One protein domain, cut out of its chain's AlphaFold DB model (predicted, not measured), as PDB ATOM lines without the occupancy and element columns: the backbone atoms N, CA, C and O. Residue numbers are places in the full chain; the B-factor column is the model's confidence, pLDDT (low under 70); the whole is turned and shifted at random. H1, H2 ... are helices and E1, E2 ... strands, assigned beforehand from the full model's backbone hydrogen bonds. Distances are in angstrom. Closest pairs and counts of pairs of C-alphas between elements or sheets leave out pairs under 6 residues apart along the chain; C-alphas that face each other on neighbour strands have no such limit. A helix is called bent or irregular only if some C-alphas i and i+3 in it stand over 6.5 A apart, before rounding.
ATOM      1  N   ASP A  18     160.296 126.988 150.487       96.94
ATOM      2  CA  ASP A  18     159.664 126.769 151.774       96.94
ATOM      3  C   ASP A  18     160.310 127.663 152.824       96.94
ATOM      4  O   ASP A  18     161.540 127.798 152.891       96.94
ATOM      5  N   ILE A  19     159.467 128.273 153.646       97.12
ATOM      6  CA  ILE A  19     159.869 129.183 154.707       97.12
ATOM      7  C   ILE A  19     159.141 128.761 155.976       97.12
ATOM      8  O   ILE A  19     157.933 128.953 156.103       97.12
ATOM      9  N   PHE A  20     159.886 128.200 156.920       97.06
ATOM     10  CA  PHE A  20     159.338 127.636 158.145       97.06
ATOM     11  C   PHE A  20     159.917 128.319 159.377       97.06
ATOM     12  O   PHE A  20     161.138 128.419 159.520       97.06
ATOM     13  N   ARG A  21     159.057 128.718 160.315       95.00
ATOM     14  CA  ARG A  21     159.497 128.921 161.697       95.00
ATOM     15  C   ARG A  21     159.631 127.563 162.381       95.00
ATOM     16  O   ARG A  21     158.972 126.599 161.991       95.00
ATOM     17  N   THR A  22     160.447 127.505 163.422       92.75
ATOM     18  CA  THR A  22     160.609 126.309 164.255       92.75
ATOM     19  C   THR A  22     159.932 126.509 165.609       92.75
ATOM     20  O   THR A  22     159.740 127.649 166.050       92.75
ATOM     21  N   THR A  23     159.508 125.428 166.264       91.19
ATOM     22  CA  THR A  23     158.980 125.486 167.638       91.19
ATOM     23  C   THR A  23     160.103 125.519 168.677       91.19
ATOM     24  O   THR A  23     159.931 126.140 169.726       91.19
ATOM     25  N   GLY A  24     161.261 124.922 168.367       88.38
ATOM     26  CA  GLY A  24     162.462 124.928 169.201       88.38
ATOM     27  C   GLY A  24     163.568 125.865 168.710       88.38
ATOM     28  O   GLY A  24     163.493 126.461 167.631       88.38
ATOM     29  N   ASP A  25     164.625 125.958 169.518       87.94
ATOM     30  CA  ASP A  25     165.835 126.723 169.212       87.94
ATOM     31  C   ASP A  25     166.791 125.939 168.299       87.94
ATOM     32  O   ASP A  25     166.730 124.717 168.176       87.94
ATOM     33  N   ASN A  26     167.708 126.650 167.655       88.19
ATOM     34  CA  ASN A  26     168.636 126.163 166.630       88.19
ATOM     35  C   ASN A  26     167.946 125.435 165.467       88.19
ATOM     36  O   ASN A  26     168.483 124.475 164.918       88.19
ATOM     37  N   CYS A  27     166.755 125.908 165.089       90.12
ATOM     38  CA  CYS A  27     165.868 125.259 164.125       90.12
ATOM     39  C   CYS A  27     165.538 123.789 164.443       90.12
ATOM     40  O   CYS A  27     165.378 122.978 163.527       90.12
ATOM     41  N   SER A  28     165.451 123.453 165.731       91.19
ATOM     42  CA  SER A  28     164.969 122.154 166.204       91.19
ATOM     43  C   SER A  28     163.451 122.140 166.409       91.19
ATOM     44  O   SER A  28     162.785 123.180 166.385       91.19
ATOM     45  N   GLY A  29     162.913 120.945 166.642       91.69
ATOM     46  CA  GLY A  29     161.490 120.732 166.870       91.69
ATOM     47  C   GLY A  29     160.671 120.784 165.585       91.69
ATOM     48  O   GLY A  29     161.187 120.636 164.477       91.69
ATOM     49  N   SER A  30     159.373 120.991 165.762       95.06
ATOM     50  CA  SER A  30     158.413 121.050 164.671       95.06
ATOM     51  C   SER A  30     158.544 122.340 163.868       95.06
ATOM     52  O   SER A  30     158.993 123.380 164.360       95.06
ATOM     53  N   LEU A  31     158.119 122.277 162.615       95.56
ATOM     54  CA  LEU A  31     158.119 123.366 161.658       95.56
ATOM     55  C   LEU A  31     156.683 123.781 161.357       95.56
ATOM     56  O   LEU A  31     155.801 122.939 161.210       95.56
ATOM     57  N   ILE A  32     156.460 125.079 161.195       96.44
ATOM     58  CA  ILE A  32     155.211 125.614 160.651       96.44
ATOM     59  C   ILE A  32     155.514 126.835 159.794       96.44
ATOM     60  O   ILE A  32     156.382 127.646 160.123       96.44
ATOM     61  N   GLY A  33     154.862 126.937 158.644       96.94
ATOM     62  CA  GLY A  33     155.129 128.023 157.716       96.94
ATOM     63  C   GLY A  33     154.529 127.793 156.344       96.94
ATOM     64  O   GLY A  33     153.571 127.035 156.181       96.94
ATOM     65  N   CYS A  34     155.087 128.490 155.363       97.38
ATOM     66  CA  CYS A  34     154.614 128.443 153.992       97.38
ATOM     67  C   CYS A  34     155.506 127.511 153.181       97.38
ATOM     68  O   CYS A  34     156.684 127.805 152.966       97.38
ATOM     69  N   SER A  35     154.932 126.408 152.720       96.88
ATOM     70  CA  SER A  35     155.544 125.493 151.769       96.88
ATOM     71  C   SER A  35     155.082 125.799 150.348       96.88
ATOM     72  O   SER A  35     153.917 126.134 150.109       96.88
ATOM     73  N   GLY A  36     156.006 125.680 149.400       95.31
ATOM     74  CA  GLY A  36     155.745 125.885 147.982       95.31
ATOM     75  C   GLY A  36     155.413 127.335 147.608       95.31
ATOM     76  O   GLY A  36     154.718 127.571 146.617       95.31
ATOM     77  N   ILE A  37     155.864 128.313 148.398       94.00
ATOM     78  CA  ILE A  37     155.524 129.722 148.201       94.00
ATOM     79  C   ILE A  37     156.224 130.293 146.959       94.00
ATOM     80  O   ILE A  37     157.409 130.045 146.718       94.00
ATOM     81  N   GLN A  38     155.488 131.069 146.162       93.50
ATOM     82  CA  GLN A  38     156.002 131.728 144.956       93.50
ATOM     83  C   GLN A  38     156.930 132.902 145.294       93.50
ATOM     84  O   GLN A  38     156.923 133.416 146.416       93.50
ATOM     85  N   GLU A  39     157.734 133.330 144.318       91.56
ATOM     86  CA  GLU A  39     158.652 134.461 144.492       91.56
ATOM     87  C   GLU A  39     157.894 135.711 144.946       91.56
ATOM     88  O   GLU A  39     156.813 136.012 144.441       91.56
ATOM     89  N   ASN A  40     158.495 136.475 145.863       90.62
ATOM     90  CA  ASN A  40     157.999 137.774 146.312       90.62
ATOM     91  C   ASN A  40     156.648 137.740 147.061       90.62
ATOM     92  O   ASN A  40     156.137 138.803 147.409       90.62
ATOM     93  N   VAL A  41     156.103 136.566 147.385       92.56
ATOM     94  CA  VAL A  41     154.925 136.433 148.258       92.56
ATOM     95  C   VAL A  41     155.375 136.381 149.718       92.56
ATOM     96  O   VAL A  41     156.271 135.606 150.060       92.56
ATOM     97  N   CYS A  42     154.786 137.222 150.579       93.94
ATOM     98  CA  CYS A  42     155.095 137.229 152.013       93.94
ATOM     99  C   CYS A  42     154.486 136.016 152.711       93.94
ATOM    100  O   CYS A  42     153.325 135.707 152.484       93.94
ATOM    101  N   CYS A  43     155.252 135.367 153.581       95.81
ATOM    102  CA  CYS A  43     154.772 134.368 154.523       95.81
ATOM    103  C   CYS A  43     154.730 134.986 155.919       95.81
ATOM    104  O   CYS A  43     155.779 135.394 156.425       95.81
ATOM    105  N   ALA A  44     153.548 135.066 156.529       94.50
ATOM    106  CA  ALA A  44     153.400 135.562 157.893       94.50
ATOM    107  C   ALA A  44     153.489 134.421 158.911       94.50
ATOM    108  O   ALA A  44     153.003 133.315 158.684       94.50
ATOM    109  N   PHE A  45     154.071 134.721 160.067       93.00
ATOM    110  CA  PHE A  45     154.083 133.843 161.226       93.00
ATOM    111  C   PHE A  45     153.223 134.454 162.326       93.00
ATOM    112  O   PHE A  45     153.323 135.638 162.640       93.00
ATOM    113  N   SER A  46     152.389 133.630 162.941       87.38
ATOM    114  CA  SER A  46     151.566 134.003 164.094       87.38
ATOM    115  C   SER A  46     152.397 134.229 165.358       87.38
ATOM    116  O   SER A  46     152.013 135.041 166.198       87.38
ATOM    117  N   VAL A  47     153.555 133.570 165.465       90.38
ATOM    118  CA  VAL A  47     154.536 133.767 166.537       90.38
ATOM    119  C   VAL A  47     155.900 134.100 165.939       90.38
ATOM    120  O   VAL A  47     156.444 133.344 165.132       90.38
ATOM    121  N   ALA A  48     156.476 135.222 166.370       92.62
ATOM    122  CA  ALA A  48     157.783 135.666 165.907       92.62
ATOM    123  C   ALA A  48     158.917 134.822 166.509       92.62
ATOM    124  O   ALA A  48     158.959 134.585 167.718       92.62
ATOM    125  N   ARG A  49     159.885 134.416 165.681       93.88
ATOM    126  CA  ARG A  49     161.079 133.662 166.108       93.88
ATOM    127  C   ARG A  49     162.327 134.232 165.456       93.88
ATOM    128  O   ARG A  49     162.291 134.690 164.323       93.88
ATOM    129  N   SER A  50     163.456 134.209 166.156       94.00
ATOM    130  CA  SER A  50     164.734 134.680 165.604       94.00
ATOM    131  C   SER A  50     165.340 133.713 164.587       94.00
ATOM    132  O   SER A  50     166.353 134.029 163.972       94.00
ATOM    133  N   GLN A  51     164.750 132.532 164.401       94.06
ATOM    134  CA  GLN A  51     165.292 131.472 163.567       94.06
ATOM    135  C   GLN A  51     164.246 130.964 162.594       94.06
ATOM    136  O   GLN A  51     163.142 130.595 162.989       94.06
ATOM    137  N   ILE A  52     164.622 130.947 161.320       96.06
ATOM    138  CA  ILE A  52     163.771 130.509 160.220       96.06
ATOM    139  C   ILE A  52     164.545 129.465 159.420       96.06
ATOM    140  O   ILE A  52     165.730 129.651 159.116       96.06
ATOM    141  N   ARG A  53     163.880 128.362 159.084       96.56
ATOM    142  CA  ARG A  53     164.387 127.299 158.221       96.56
ATOM    143  C   ARG A  53     163.912 127.536 156.791       96.56
ATOM    144  O   ARG A  53     162.739 127.810 156.553       96.56
ATOM    145  N   TRP A  54     164.839 127.415 155.848       96.12
ATOM    146  CA  TRP A  54     164.616 127.778 154.454       96.12
ATOM    147  C   TRP A  54     164.949 126.632 153.504       96.12
ATOM    148  O   TRP A  54     166.040 126.053 153.580       96.12
ATOM    149  N   ASN A  55     164.049 126.395 152.554       95.50
ATOM    150  CA  ASN A  55     164.335 125.728 151.291       95.50
ATOM    151  C   ASN A  55     164.195 126.771 150.185       95.50
ATOM    152  O   ASN A  55     163.117 127.331 150.017       95.50
ATOM    153  N   LEU A  56     165.265 127.066 149.450       94.19
ATOM    154  CA  LEU A  56     165.241 128.086 148.403       94.19
ATOM    155  C   LEU A  56     165.819 127.552 147.086       94.19
ATOM    156  O   LEU A  56     166.806 126.810 147.110       94.19
ATOM    157  N   PRO A  57     165.299 128.000 145.933       93.00
ATOM    158  CA  PRO A  57     165.915 127.761 144.630       93.00
ATOM    159  C   PRO A  57     167.351 128.298 144.549       93.00
ATOM    160  O   PRO A  57     167.766 129.146 145.341       93.00
ATOM    161  N   ALA A  58     168.128 127.841 143.565       91.25
ATOM    162  CA  ALA A  58     169.444 128.424 143.297       91.25
ATOM    163  C   ALA A  58     169.335 129.903 142.889       91.25
ATOM    164  O   ALA A  58     168.311 130.339 142.366       91.25
ATOM    165  N   ASN A  59     170.413 130.668 143.093       89.94
ATOM    166  CA  ASN A  59     170.464 132.106 142.810       89.94
ATOM    167  C   ASN A  59     169.341 132.905 143.486       89.94
ATOM    168  O   ASN A  59     168.789 133.822 142.882       89.94
ATOM    169  N   SER A  60     169.012 132.579 144.731       91.62
ATOM    170  CA  SER A  60     167.955 133.243 145.491       91.62
ATOM    171  C   SER A  60     168.503 133.931 146.743       91.62
ATOM    172  O   SER A  60     169.661 133.770 147.157       91.62
ATOM    173  N   ARG A  61     167.646 134.732 147.365       91.75
ATOM    174  CA  ARG A  61     167.869 135.299 148.691       91.75
ATOM    175  C   ARG A  61     166.619 135.135 149.538       91.75
ATOM    176  O   ARG A  61     165.508 135.248 149.021       91.75
ATOM    177  N   GLY A  62     166.822 134.898 150.828       93.06
ATOM    178  CA  GLY A  62     165.767 134.942 151.828       93.06
ATOM    179  C   GLY A  62     165.836 136.260 152.586       93.06
ATOM    180  O   GLY A  62     166.923 136.771 152.879       93.06
ATOM    181  N   GLN A  63     164.673 136.818 152.885       93.25
ATOM    182  CA  GLN A  63     164.542 138.046 153.647       93.25
ATOM    183  C   GLN A  63     163.519 137.841 154.760       93.25
ATOM    184  O   GLN A  63     162.448 137.292 154.523       93.25
ATOM    185  N   GLY A  64     163.881 138.237 155.977       94.06
ATOM    186  CA  GLY A  64     163.017 138.189 157.154       94.06
ATOM    187  C   GLY A  64     162.730 139.594 157.666       94.06
ATOM    188  O   GLY A  64     163.595 140.470 157.568       94.06
ATOM    189  N   TRP A  65     161.539 139.792 158.221       94.25
ATOM    190  CA  TRP A  65     161.036 141.052 158.759       94.25
ATOM    191  C   TRP A  65     160.512 140.885 160.181       94.25
ATOM    192  O   TRP A  65     159.976 139.837 160.535       94.25
ATOM    193  N   SER A  66     160.641 141.929 161.000       93.44
ATOM    194  CA  SER A  66     160.062 141.944 162.347       93.44
ATOM    195  C   SER A  66     158.551 142.206 162.359       93.44
ATOM    196  O   SER A  66     157.889 141.826 163.323       93.44
ATOM    197  N   GLY A  67     157.989 142.822 161.313       91.38
ATOM    198  CA  GLY A  67     156.544 143.020 161.150       91.38
ATOM    199  C   GLY A  67     155.885 141.886 160.364       91.38
ATOM    200  O   GLY A  67     156.478 141.380 159.418       91.38
ATOM    201  N   ALA A  68     154.655 141.507 160.726       88.25
ATOM    202  CA  ALA A  68     153.921 140.404 160.091       88.25
ATOM    203  C   ALA A  68     153.616 140.640 158.595       88.25
ATOM    204  O   ALA A  68     153.547 139.682 157.838       88.25
ATOM    205  N   GLY A  69     153.506 141.901 158.163       90.00
ATOM    206  CA  GLY A  69     153.229 142.319 156.782       90.00
ATOM    207  C   GLY A  69     154.441 142.365 155.841       90.00
ATOM    208  O   GLY A  69     154.408 143.075 154.842       90.00
ATOM    209  N   CYS A  70     155.567 141.727 156.192       90.56
ATOM    210  CA  CYS A  70     156.869 141.979 155.542       90.56
ATOM    211  C   CYS A  70     157.278 143.461 155.612       90.56
ATOM    212  O   CYS A  70     157.822 144.044 154.670       90.56
ATOM    213  N   THR A  71     157.022 144.059 156.776       87.75
ATOM    214  CA  THR A  71     157.265 145.466 157.102       87.75
ATOM    215  C   THR A  71     158.282 145.607 158.243       87.75
ATOM    216  O   THR A  71     158.739 144.624 158.827       87.75
ATOM    217  N   ALA A  72     158.657 146.844 158.573       86.38
ATOM    218  CA  ALA A  72     159.626 147.170 159.624       86.38
ATOM    219  C   ALA A  72     161.058 146.643 159.356       86.38
ATOM    220  O   ALA A  72     161.507 146.569 158.208       86.38
ATOM    221  N   SER A  73     161.824 146.381 160.420       85.25
ATOM    222  CA  SER A  73     163.233 145.983 160.341       85.25
ATOM    223  C   SER A  73     163.388 144.680 159.570       85.25
ATOM    224  O   SER A  73     162.681 143.711 159.839       85.25
ATOM    225  N   SER A  74     164.341 144.642 158.637       89.75
ATOM    226  CA  SER A  74     164.553 143.476 157.784       89.75
ATOM    227  C   SER A  74     166.013 143.068 157.683       89.75
ATOM    228  O   SER A  74     166.925 143.881 157.838       89.75
ATOM    229  N   GLY A  75     166.224 141.784 157.417       89.19
ATOM    230  CA  GLY A  75     167.534 141.167 157.263       89.19
ATOM    231  C   GLY A  75     167.508 140.254 156.054       89.19
ATOM    232  O   GLY A  75     166.513 139.577 155.811       89.19
ATOM    233  N   THR A  76     168.582 140.251 155.271       90.88
ATOM    234  CA  THR A  76     168.680 139.456 154.041       90.88
ATOM    235  C   THR A  76     169.902 138.561 154.106       90.88
ATOM    236  O   THR A  76     170.994 139.021 154.440       90.88
ATOM    237  N   PHE A  77     169.741 137.302 153.716       90.00
ATOM    238  CA  PHE A  77     170.855 136.418 153.404       90.00
ATOM    239  C   PHE A  77     170.734 135.946 151.955       90.00
ATOM    240  O   PHE A  77     169.641 135.795 151.412       90.00
ATOM    241  N   LYS A  78     171.878 135.720 151.316       87.44
ATOM    242  CA  LYS A  78     171.963 135.300 149.915       87.44
ATOM    243  C   LYS A  78     172.573 133.913 149.820       87.44
ATOM    244  O   LYS A  78     173.463 133.585 150.611       87.44
ATOM    245  N   ASN A  79     172.147 133.136 148.829       81.19
ATOM    246  CA  ASN A  79     172.825 131.894 148.495       81.19
ATOM    247  C   ASN A  79     172.915 131.714 146.968       81.19
ATOM    248  O   ASN A  79     171.882 131.694 146.298       81.19
ATOM    249  N   PRO A  80     174.128 131.622 146.387       79.56
ATOM    250  CA  PRO A  80     174.262 131.343 144.959       79.56
ATOM    251  C   PRO A  80     173.761 129.935 144.602       79.56
ATOM    252  O   PRO A  80     173.242 129.727 143.509       79.56
ATOM    253  N   THR A  81     173.862 128.976 145.524       87.12
ATOM    254  CA  THR A  81     173.348 127.613 145.338       87.12
ATOM    255  C   THR A  81     171.946 127.466 145.915       87.12
ATOM    256  O   THR A  81     171.530 128.257 146.766       87.12
ATOM    257  N   ALA A  82     171.233 126.421 145.483       87.38
ATOM    258  CA  ALA A  82     169.983 126.031 146.124       87.38
ATOM    259  C   ALA A  82     170.214 125.767 147.619       87.38
ATOM    260  O   ALA A  82     171.301 125.360 148.046       87.38
ATOM    261  N   VAL A  83     169.192 126.059 148.411       89.19
ATOM    262  CA  VAL A  83     169.199 125.937 149.863       89.19
ATOM    263  C   VAL A  83     168.227 124.840 150.243       89.19
ATOM    264  O   VAL A  83     167.078 124.879 149.819       89.19
ATOM    265  N   THR A  84     168.673 123.892 151.061       92.75
ATOM    266  CA  THR A  84     167.824 122.819 151.582       92.75
ATOM    267  C   THR A  84     168.021 122.736 153.089       92.75
ATOM    268  O   THR A  84     169.135 122.527 153.564       92.75
ATOM    269  N   GLY A  85     166.950 122.963 153.842       91.31
ATOM    270  CA  GLY A  85     166.884 122.845 155.292       91.31
ATOM    271  C   GLY A  85     167.774 123.821 156.055       91.31
ATOM    272  O   GLY A  85     168.142 123.538 157.192       91.31
ATOM    273  N   ARG A  86     168.157 124.961 155.467       93.44
ATOM    274  CA  ARG A  86     169.121 125.860 156.112       93.44
ATOM    275  C   ARG A  86     168.455 126.670 157.212       93.44
ATOM    276  O   ARG A  86     167.532 127.436 156.945       93.44
ATOM    277  N   CYS A  87     168.996 126.562 158.419       94.94
ATOM    278  CA  CYS A  87     168.642 127.425 159.534       94.94
ATOM    279  C   CYS A  87     169.343 128.781 159.413       94.94
ATOM    280  O   CYS A  87     170.569 128.843 159.286       94.94
ATOM    281  N   ILE A  88     168.576 129.865 159.468       94.94
ATOM    282  CA  ILE A  88     169.102 131.229 159.499       94.94
ATOM    283  C   ILE A  88     168.656 131.885 160.794       94.94
ATOM    284  O   ILE A  88     167.462 131.959 161.074       94.94
ATOM    285  N   THR A  89     169.631 132.372 161.559       94.31
ATOM    286  CA  THR A  89     169.402 133.133 162.791       94.31
ATOM    287  C   THR A  89     169.517 134.627 162.507       94.31
ATOM    288  O   THR A  89     170.487 135.079 161.898       94.31
ATOM    289  N   PHE A  90     168.539 135.386 162.978       92.25
ATOM    290  CA  PHE A  90     168.488 136.840 162.978       92.25
ATOM    291  C   PHE A  90     168.732 137.347 164.402       92.25
ATOM    292  O   PHE A  90     168.417 136.664 165.376       92.25
ATOM    293  N   SER A  91     169.274 138.555 164.554       93.00
ATOM    294  CA  SER A  91     169.479 139.159 165.881       93.00
ATOM    295  C   SER A  91     168.198 139.743 166.494       93.00
ATOM    296  O   SER A  91     168.247 140.326 167.574       93.00
ATOM    297  N   TRP A  92     167.053 139.581 165.826       93.69
ATOM    298  CA  TRP A  92     165.727 139.993 166.283       93.69
ATOM    299  C   TRP A  92     164.675 138.938 165.897       93.69
ATOM    300  O   TRP A  92     164.920 138.134 164.992       93.69
ATOM    301  N   PRO A  93     163.499 138.926 166.551       94.81
ATOM    302  CA  PRO A  93     162.391 138.057 166.163       94.81
ATOM    303  C   PRO A  93     161.850 138.402 164.770       94.81
ATOM    304  O   PRO A  93     161.546 139.560 164.482       94.81
ATOM    305  N   VAL A  94     161.711 137.390 163.920       95.25
ATOM    306  CA  VAL A  94     161.129 137.473 162.580       95.25
ATOM    307  C   VAL A  94     159.666 137.050 162.648       95.25
ATOM    308  O   VAL A  94     159.366 135.932 163.067       95.25
ATOM    309  N   SER A  95     158.773 137.941 162.227       95.56
ATOM    310  CA  SER A  95     157.320 137.725 162.175       95.56
ATOM    311  C   SER A  95     156.828 137.434 160.762       95.56
ATOM    312  O   SER A  95     155.711 136.958 160.591       95.56
ATOM    313  N   SER A  96     157.639 137.708 159.741       95.50
ATOM    314  CA  SER A  96     157.330 137.307 158.374       95.50
ATOM    315  C   SER A  96     158.570 137.229 157.496       95.50
ATOM    316  O   SER A  96     159.648 137.719 157.844       95.50
ATOM    317  N   ALA A  97     158.434 136.576 156.347       95.75
ATOM    318  CA  ALA A  97     159.560 136.282 155.486       95.75
ATOM    319  C   ALA A  97     159.164 136.094 154.016       95.75
ATOM    320  O   ALA A  97     158.030 135.759 153.690       95.75
ATOM    321  N   LYS A  98     160.134 136.298 153.122       93.75
ATOM    322  CA  LYS A  98     160.015 136.132 151.667       93.75
ATOM    323  C   LYS A  98     161.277 135.547 151.096       93.75
ATOM    324  O   LYS A  98     162.368 135.739 151.634       93.75
ATOM    325  N   TRP A  99     161.136 134.974 149.912       93.31
ATOM    326  CA  TRP A  99     162.264 134.743 149.036       93.31
ATOM    327  C   TRP A  99     162.136 135.562 147.751       93.31
ATOM    328  O   TRP A  99     161.040 135.927 147.317       93.31
ATOM    329  N   LEU A 100     163.289 135.891 147.177       91.00
ATOM    330  CA  LEU A 100     163.422 136.689 145.964       91.00
ATOM    331  C   LEU A 100     164.506 136.077 145.077       91.00
ATOM    332  O   LEU A 100     165.525 135.590 145.581       91.00
ATOM    333  N   THR A 101     164.336 136.169 143.764       89.94
ATOM    334  CA  THR A 101     165.351 135.763 142.794       89.94
ATOM    335  C   THR A 101     166.484 136.793 142.752       89.94
ATOM    336  O   THR A 101     166.289 138.010 142.866       89.94
ATOM    337  N   GLY A 102     167.708 136.304 142.590       85.44
ATOM    338  CA  GLY A 102     168.937 137.074 142.445       85.44
ATOM    339  C   GLY A 102     169.698 137.323 143.753       85.44
ATOM    340  O   GLY A 102     169.143 137.370 144.850       85.44
ATOM    341  N   GLY A 103     171.005 137.567 143.617       71.56
ATOM    342  CA  GLY A 103     171.937 137.802 144.731       71.56
ATOM    343  C   GLY A 103     172.074 139.261 145.190       71.56
ATOM    344  O   GLY A 103     173.039 139.590 145.884       71.56
ATOM    345  N   GLY A 104     171.167 140.149 144.771       67.88
ATOM    346  CA  GLY A 104     171.213 141.570 145.125       67.88
ATOM    347  C   GLY A 104     171.070 141.800 146.633       67.88
ATOM    348  O   GLY A 104     170.254 141.164 147.289       67.88
ATOM    349  N   THR A 105     171.853 142.729 147.185       59.34
ATOM    350  CA  THR A 105     171.801 143.128 148.608       59.34
ATOM    351  C   THR A 105     170.890 144.322 148.866       59.34
ATOM    352  O   THR A 105     170.612 144.654 150.016       59.34
ATOM    353  N   CYS A 118     149.832 138.877 153.397       91.75
ATOM    354  CA  CYS A 118     150.742 137.757 153.558       91.75
ATOM    355  C   CYS A 118     149.983 136.441 153.459       91.75
ATOM    356  O   CYS A 118     148.877 136.311 153.978       91.75
ATOM    357  N   ALA A 119     150.609 135.441 152.847       93.88
ATOM    358  CA  ALA A 119     150.147 134.072 152.938       93.88
ATOM    359  C   ALA A 119     150.213 133.601 154.397       93.88
ATOM    360  O   ALA A 119     151.225 133.791 155.085       93.88
ATOM    361  N   GLU A 120     149.134 132.966 154.845       94.31
ATOM    362  CA  GLU A 120     149.130 132.216 156.094       94.31
ATOM    363  C   GLU A 120     149.948 130.922 155.943       94.31
ATOM    364  O   GLU A 120     150.060 130.381 154.834       94.31
ATOM    365  N   PRO A 121     150.495 130.385 157.049       96.00
ATOM    366  CA  PRO A 121     151.103 129.066 157.054       96.00
ATOM    367  C   PRO A 121     150.158 128.004 156.485       96.00
ATOM    368  O   PRO A 121     149.033 127.839 156.954       96.00
ATOM    369  N   ASN A 122     150.637 127.263 155.488       96.75
ATOM    370  CA  ASN A 122     149.882 126.224 154.785       96.75
ATOM    371  C   ASN A 122     150.446 124.815 155.033       96.75
ATOM    372  O   ASN A 122     149.897 123.835 154.525       96.75
ATOM    373  N   ALA A 123     151.542 124.702 155.785       96.94
ATOM    374  CA  ALA A 123     152.193 123.439 156.079       96.94
ATOM    375  C   ALA A 123     152.750 123.408 157.503       96.94
ATOM    376  O   ALA A 123     153.262 124.406 158.021       96.94
ATOM    377  N   ALA A 124     152.684 122.225 158.103       96.56
ATOM    378  CA  ALA A 124     153.345 121.896 159.353       96.56
ATOM    379  C   ALA A 124     154.121 120.588 159.195       96.56
ATOM    380  O   ALA A 124     153.643 119.655 158.554       96.56
ATOM    381  N   VAL A 125     155.314 120.531 159.782       95.31
ATOM    382  CA  VAL A 125     156.186 119.352 159.769       95.31
ATOM    383  C   VAL A 125     156.559 119.022 161.206       95.31
ATOM    384  O   VAL A 125     156.893 119.920 161.975       95.31
ATOM    385  N   TYR A 126     156.491 117.762 161.599       95.00
ATOM    386  CA  TYR A 126     156.803 117.320 162.956       95.00
ATOM    387  C   TYR A 126     157.411 115.921 162.921       95.00
ATOM    388  O   TYR A 126     157.252 115.200 161.942       95.00
ATOM    389  N   GLU A 127     158.130 115.546 163.972       93.88
ATOM    390  CA  GLU A 127     158.669 114.194 164.121       93.88
ATOM    391  C   GLU A 127     157.884 113.465 165.212       93.88
ATOM    392  O   GLU A 127     157.693 114.003 166.305       93.88
ATOM    393  N   LEU A 128     157.432 112.248 164.915       93.81
ATOM    394  CA  LEU A 128     156.785 111.355 165.871       93.81
ATOM    395  C   LEU A 128     157.394 109.962 165.720       93.81
ATOM    396  O   LEU A 128     157.489 109.444 164.612       93.81
ATOM    397  N   ASP A 129     157.849 109.374 166.826       93.00
ATOM    398  CA  ASP A 129     158.465 108.038 166.850       93.00
ATOM    399  C   ASP A 129     159.616 107.852 165.833       93.00
ATOM    400  O   ASP A 129     159.823 106.769 165.284       93.00
ATOM    401  N   GLY A 130     160.384 108.920 165.582       92.56
ATOM    402  CA  GLY A 130     161.504 108.930 164.633       92.56
ATOM    403  C   GLY A 130     161.095 109.014 163.157       92.56
ATOM    404  O   GLY A 130     161.940 108.829 162.280       92.56
ATOM    405  N   VAL A 131     159.818 109.278 162.872       94.12
ATOM    406  CA  VAL A 131     159.283 109.473 161.521       94.12
ATOM    407  C   VAL A 131     158.916 110.942 161.333       94.12
ATOM    408  O   VAL A 131     158.234 111.530 162.168       94.12
ATOM    409  N   GLU A 132     159.374 111.545 160.233       93.44
ATOM    410  CA  GLU A 132     158.965 112.898 159.845       93.44
ATOM    411  C   GLU A 132     157.588 112.851 159.176       93.44
ATOM    412  O   GLU A 132     157.350 112.101 158.226       93.44
ATOM    413  N   HIS A 133     156.696 113.694 159.669       94.75
ATOM    414  CA  HIS A 133     155.330 113.865 159.221       94.75
ATOM    415  C   HIS A 133     155.153 115.276 158.668       94.75
ATOM    416  O   HIS A 133     155.595 116.244 159.284       94.75
ATOM    417  N   SER A 134     154.482 115.410 157.524       94.56
ATOM    418  CA  SER A 134     154.172 116.703 156.908       94.56
ATOM    419  C   SER A 134     152.685 116.782 156.591       94.56
ATOM    420  O   SER A 134     152.173 116.003 155.790       94.56
ATOM    421  N   VAL A 135     152.006 117.769 157.168       95.88
ATOM    422  CA  VAL A 135     150.570 118.008 156.985       95.88
ATOM    423  C   VAL A 135     150.318 119.310 156.243       95.88
ATOM    424  O   VAL A 135     151.007 120.312 156.455       95.88
ATOM    425  N   LYS A 136     149.283 119.312 155.401       96.25
ATOM    426  CA  LYS A 136     148.721 120.548 154.858       96.25
ATOM    427  C   LYS A 136     147.798 121.176 155.892       96.25
ATOM    428  O   LYS A 136     146.966 120.498 156.489       96.25
ATOM    429  N   ILE A 137     147.935 122.480 156.076       95.56
ATOM    430  CA  ILE A 137     147.095 123.270 156.970       95.56
ATOM    431  C   ILE A 137     145.905 123.788 156.155       95.56
ATOM    432  O   ILE A 137     146.121 124.459 155.143       95.56
ATOM    433  N   PRO A 138     144.658 123.500 156.564       94.44
ATOM    434  CA  PRO A 138     143.490 124.105 155.936       94.44
ATOM    435  C   PRO A 138     143.491 125.634 156.086       94.44
ATOM    436  O   PRO A 138     143.968 126.173 157.086       94.44
ATOM    437  N   GLU A 139     142.922 126.342 155.115       92.00
ATOM    438  CA  GLU A 139     142.828 127.807 155.147       92.00
ATOM    439  C   GLU A 139     142.156 128.308 156.440       92.00
ATOM    440  O   GLU A 139     141.166 127.733 156.904       92.00
ATOM    441  N   GLY A 140     142.720 129.349 157.064       92.12
ATOM    442  CA  GLY A 140     142.225 129.908 158.326       92.12
ATOM    443  C   GLY A 140     142.484 129.045 159.569       92.12
ATOM    444  O   GLY A 140     142.042 129.404 160.663       92.12
ATOM    445  N   LYS A 141     143.190 127.910 159.444       94.94
ATOM    446  CA  LYS A 141     143.506 127.000 160.563       94.94
ATOM    447  C   LYS A 141     144.937 127.109 161.085       94.94
ATOM    448  O   LYS A 141     145.276 126.399 162.028       94.94
ATOM    449  N   ALA A 142     145.757 128.015 160.552       93.31
ATOM    450  CA  ALA A 142     147.171 128.132 160.919       93.31
ATOM    451  C   ALA A 142     147.408 128.265 162.434       93.31
ATOM    452  O   ALA A 142     148.198 127.507 162.989       93.31
ATOM    453  N   LYS A 143     146.674 129.151 163.119       92.50
ATOM    454  CA  LYS A 143     146.791 129.338 164.581       92.50
ATOM    455  C   LYS A 143     146.361 128.111 165.388       92.50
ATOM    456  O   LYS A 143     146.912 127.841 166.449       92.50
ATOM    457  N   GLU A 144     145.356 127.387 164.906       94.94
ATOM    458  CA  GLU A 144     144.859 126.186 165.580       94.94
ATOM    459  C   GLU A 144     145.870 125.040 165.444       94.94
ATOM    460  O   GLU A 144     146.251 124.437 166.443       94.94
ATOM    461  N   VAL A 145     146.375 124.804 164.229       94.94
ATOM    462  CA  VAL A 145     147.411 123.793 163.968       94.94
ATOM    463  C   VAL A 145     148.713 124.121 164.697       94.94
ATOM    464  O   VAL A 145     149.375 123.227 165.219       94.94
ATOM    465  N   GLU A 146     149.068 125.399 164.778       92.88
ATOM    466  CA  GLU A 146     150.193 125.870 165.577       92.88
ATOM    467  C   GLU A 146     150.066 125.483 167.054       92.88
ATOM    468  O   GLU A 146     151.000 124.911 167.611       92.88
ATOM    469  N   SER A 147     148.910 125.740 167.676       93.94
ATOM    470  CA  SER A 147     148.646 125.327 169.062       93.94
ATOM    471  C   SER A 147     148.765 123.809 169.215       93.94
ATOM    472  O   SER A 147     149.389 123.343 170.165       93.94
ATOM    473  N   TRP A 148     148.287 123.021 168.247       95.44
ATOM    474  CA  TRP A 148     148.444 121.563 168.287       95.44
ATOM    475  C   TRP A 148     149.908 121.119 168.239       95.44
ATOM    476  O   TRP A 148     150.272 120.186 168.952       95.44
ATOM    477  N   LEU A 149     150.749 121.775 167.431       93.62
ATOM    478  CA  LEU A 149     152.187 121.493 167.382       93.62
ATOM    479  C   LEU A 149     152.882 121.824 168.702       93.62
ATOM    480  O   LEU A 149     153.747 121.069 169.139       93.62
ATOM    481  N   GLU A 150     152.536 122.954 169.318       90.94
ATOM    482  CA  GLU A 150     153.161 123.406 170.567       90.94
ATOM    483  C   GLU A 150     152.695 122.590 171.780       90.94
ATOM    484  O   GLU A 150     153.483 122.327 172.686       90.94
ATOM    485  N   GLU A 151     151.444 122.130 171.775       94.00
ATOM    486  CA  GLU A 151     150.853 121.294 172.827       94.00
ATOM    487  C   GLU A 151     151.095 119.789 172.621       94.00
ATOM    488  O   GLU A 151     150.696 118.980 173.460       94.00
ATOM    489  N   GLY A 152     151.719 119.393 171.509       93.19
ATOM    490  CA  GLY A 152     151.979 117.990 171.182       93.19
ATOM    491  C   GLY A 152     150.719 117.161 170.921       93.19
ATOM    492  O   GLY A 152     150.659 115.979 171.253       93.19
ATOM    493  N   GLN A 153     149.688 117.768 170.326       95.69
ATOM    494  CA  GLN A 153     148.426 117.108 169.979       95.69
ATOM    495  C   GLN A 153     148.552 116.317 168.665       95.69
ATOM    496  O   GLN A 153     147.850 116.577 167.685       95.69
ATOM    497  N   TRP A 154     149.455 115.330 168.649       94.00
ATOM    498  CA  TRP A 154     149.832 114.565 167.452       94.00
ATOM    499  C   TRP A 154     148.661 113.826 166.801       94.00
ATOM    500  O   TRP A 154     148.592 113.749 165.581       94.00
ATOM    501  N   GLU A 155     147.688 113.351 167.586       94.00
ATOM    502  CA  GLU A 155     146.485 112.702 167.045       94.00
ATOM    503  C   GLU A 155     145.668 113.637 166.141       94.00
ATOM    504  O   GLU A 155     145.141 113.207 165.113       94.00
ATOM    505  N   LYS A 156     145.586 114.929 166.493       95.31
ATOM    506  CA  LYS A 156     144.873 115.930 165.685       95.31
ATOM    507  C   LYS A 156     145.635 116.264 164.409       95.31
ATOM    508  O   LYS A 156     145.022 116.410 163.356       95.31
ATOM    509  N   LEU A 157     146.963 116.341 164.491       93.50
ATOM    510  CA  LEU A 157     147.829 116.556 163.330       93.50
ATOM    511  C   LEU A 157     147.761 115.368 162.365       93.50
ATOM    512  O   LEU A 157     147.503 115.562 161.181       93.50
ATOM    513  N   GLY A 158     147.850 114.139 162.874       92.44
ATOM    514  CA  GLY A 158     147.722 112.922 162.069       92.44
ATOM    515  C   GLY A 158     146.352 112.764 161.397       92.44
ATOM    516  O   GLY A 158     146.237 112.092 160.373       92.44
ATOM    517  N   ALA A 159     145.299 113.407 161.916       93.00
ATOM    518  CA  ALA A 159     144.005 113.457 161.236       93.00
ATOM    519  C   ALA A 159     144.042 114.306 159.950       93.00
ATOM    520  O   ALA A 159     143.312 113.996 159.010       93.00
ATOM    521  N   LEU A 160     144.907 115.328 159.878       91.69
ATOM    522  CA  LEU A 160     145.078 116.164 158.684       91.69
ATOM    523  C   LEU A 160     145.821 115.446 157.551       91.69
ATOM    524  O   LEU A 160     145.627 115.792 156.393       91.69
ATOM    525  N   GLU A 161     146.642 114.436 157.853       87.31
ATOM    526  CA  GLU A 161     147.365 113.651 156.832       87.31
ATOM    527  C   GLU A 161     146.438 112.821 155.942       87.31
ATOM    528  O   GLU A 161     146.836 112.367 154.870       87.31
ATOM    529  N   ARG A 162     145.211 112.580 156.406       79.38
ATOM    530  CA  ARG A 162     144.233 111.708 155.748       79.38
ATOM    531  C   ARG A 162     143.227 112.474 154.883       79.38
ATOM    532  O   ARG A 162     142.315 111.841 154.352       79.38
TER     533      ARG A 162
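Overview. This is residues 18 to 105 and 118 to 162 of the 163 residues of an uncharacterized protein of Lophiotrema nucula (UniProt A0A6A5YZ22). What shape does the model take? One sheet of eight strands, order E5 - E4 - E6 - E3 - E1 - E2 - E7 - E8, is folded back on itself with the bent strand E3 as hinge, its leaves E5 E4 E6 and E1 E2 E7 E8 only partly face to face. At one end of the long axis the helical hairpin H1 and H2 packs on the sheet, and E5 lies toward the other end. How much is printed? The printed part has 133 residues, with named strands E1 to E8 followed by named helices H1 and H2; the class is mostly strand and the sheet is antiparallel throughout. The whole is compact, with a radius of gyration of the C-alphas of 14.1 A, yet elongated, spanning 44 by 28 by 25 A.

Arrangement. How is the strongly twisted sheet joined? E3, residues 43 to 56, is antiparallel to E6, residues 83 to 101 (N 52 and O 88, 3.0 A), and to E1, residues 18 to 22 (N 20 and O 53, 2.9 A). E4, residues 60 to 65, is the antiparallel neighbour of E6, with N 63 and O 98 2.8 A apart, and forms a hairpin with edge strand E5, residues 74 to 79, with N 62 and O 77 3.0 A apart. How does the other leaf run? E1 and E2, residues 31 to 37, form a hairpin with N 19 and O 34 2.9 A apart; E2 is antiparallel to E7, residues 123 to 128, with N 31 and O 125 2.7 A apart. E7 and edge strand E8, residues 131 to 136, form a hairpin with N 126 and O 133 2.9 A apart; these N and O pairs are within hydrogen-bond range. Where are the helices? H1, residues 142 to 150, is on the sheet at a height of 7.7 A, over E2 and along the strands, at 27 degrees to E2 on the local plane. H2, residues 154 to 160, is on it at 8.1 A, over E8 and only just slantwise to the strands, at 31 degrees to E8 on the local plane. They form a helical hairpin and touch, closest at the C-alphas of Trp 148 and Leu 157, 7.1 A, with a shallow tilt of 31 degrees, opposite ways; every O i to N i+4 pair is within hydrogen-bond range in H1, and 2 of 3 in H2.

Along the chain. Which strands bend? E3 bends by 148 degrees at residue 46 and E6 by 165 degrees at residue 87; from first to last C-alpha they measure 13.7 A and 12.7 A. How long are the others? E5 measures 17.0 A, E4 16.9 A, E8 16.7 A, E7 16.2 A and E2 15.1 A. Where are the anchors? E1 begins at C-alpha 18, (159.664, 126.769, 151.774), and H2 ends at C-alpha 160, (145.078, 116.164, 158.684).

Size, cuts and confidence. How far does it reach? The two C-alphas farthest apart are those of Gly 104 and Glu 155, 43.9 A. Where is the cut? Residues 106 to 117, in the link from E6 to E7, are not printed, and C-alphas 105 and 118 are 22.3 A apart; of the links printed whole, none is long. Where is confidence low? Residues 104 to 105 are under 70, and the mean pLDDT of the printed part is 92.1.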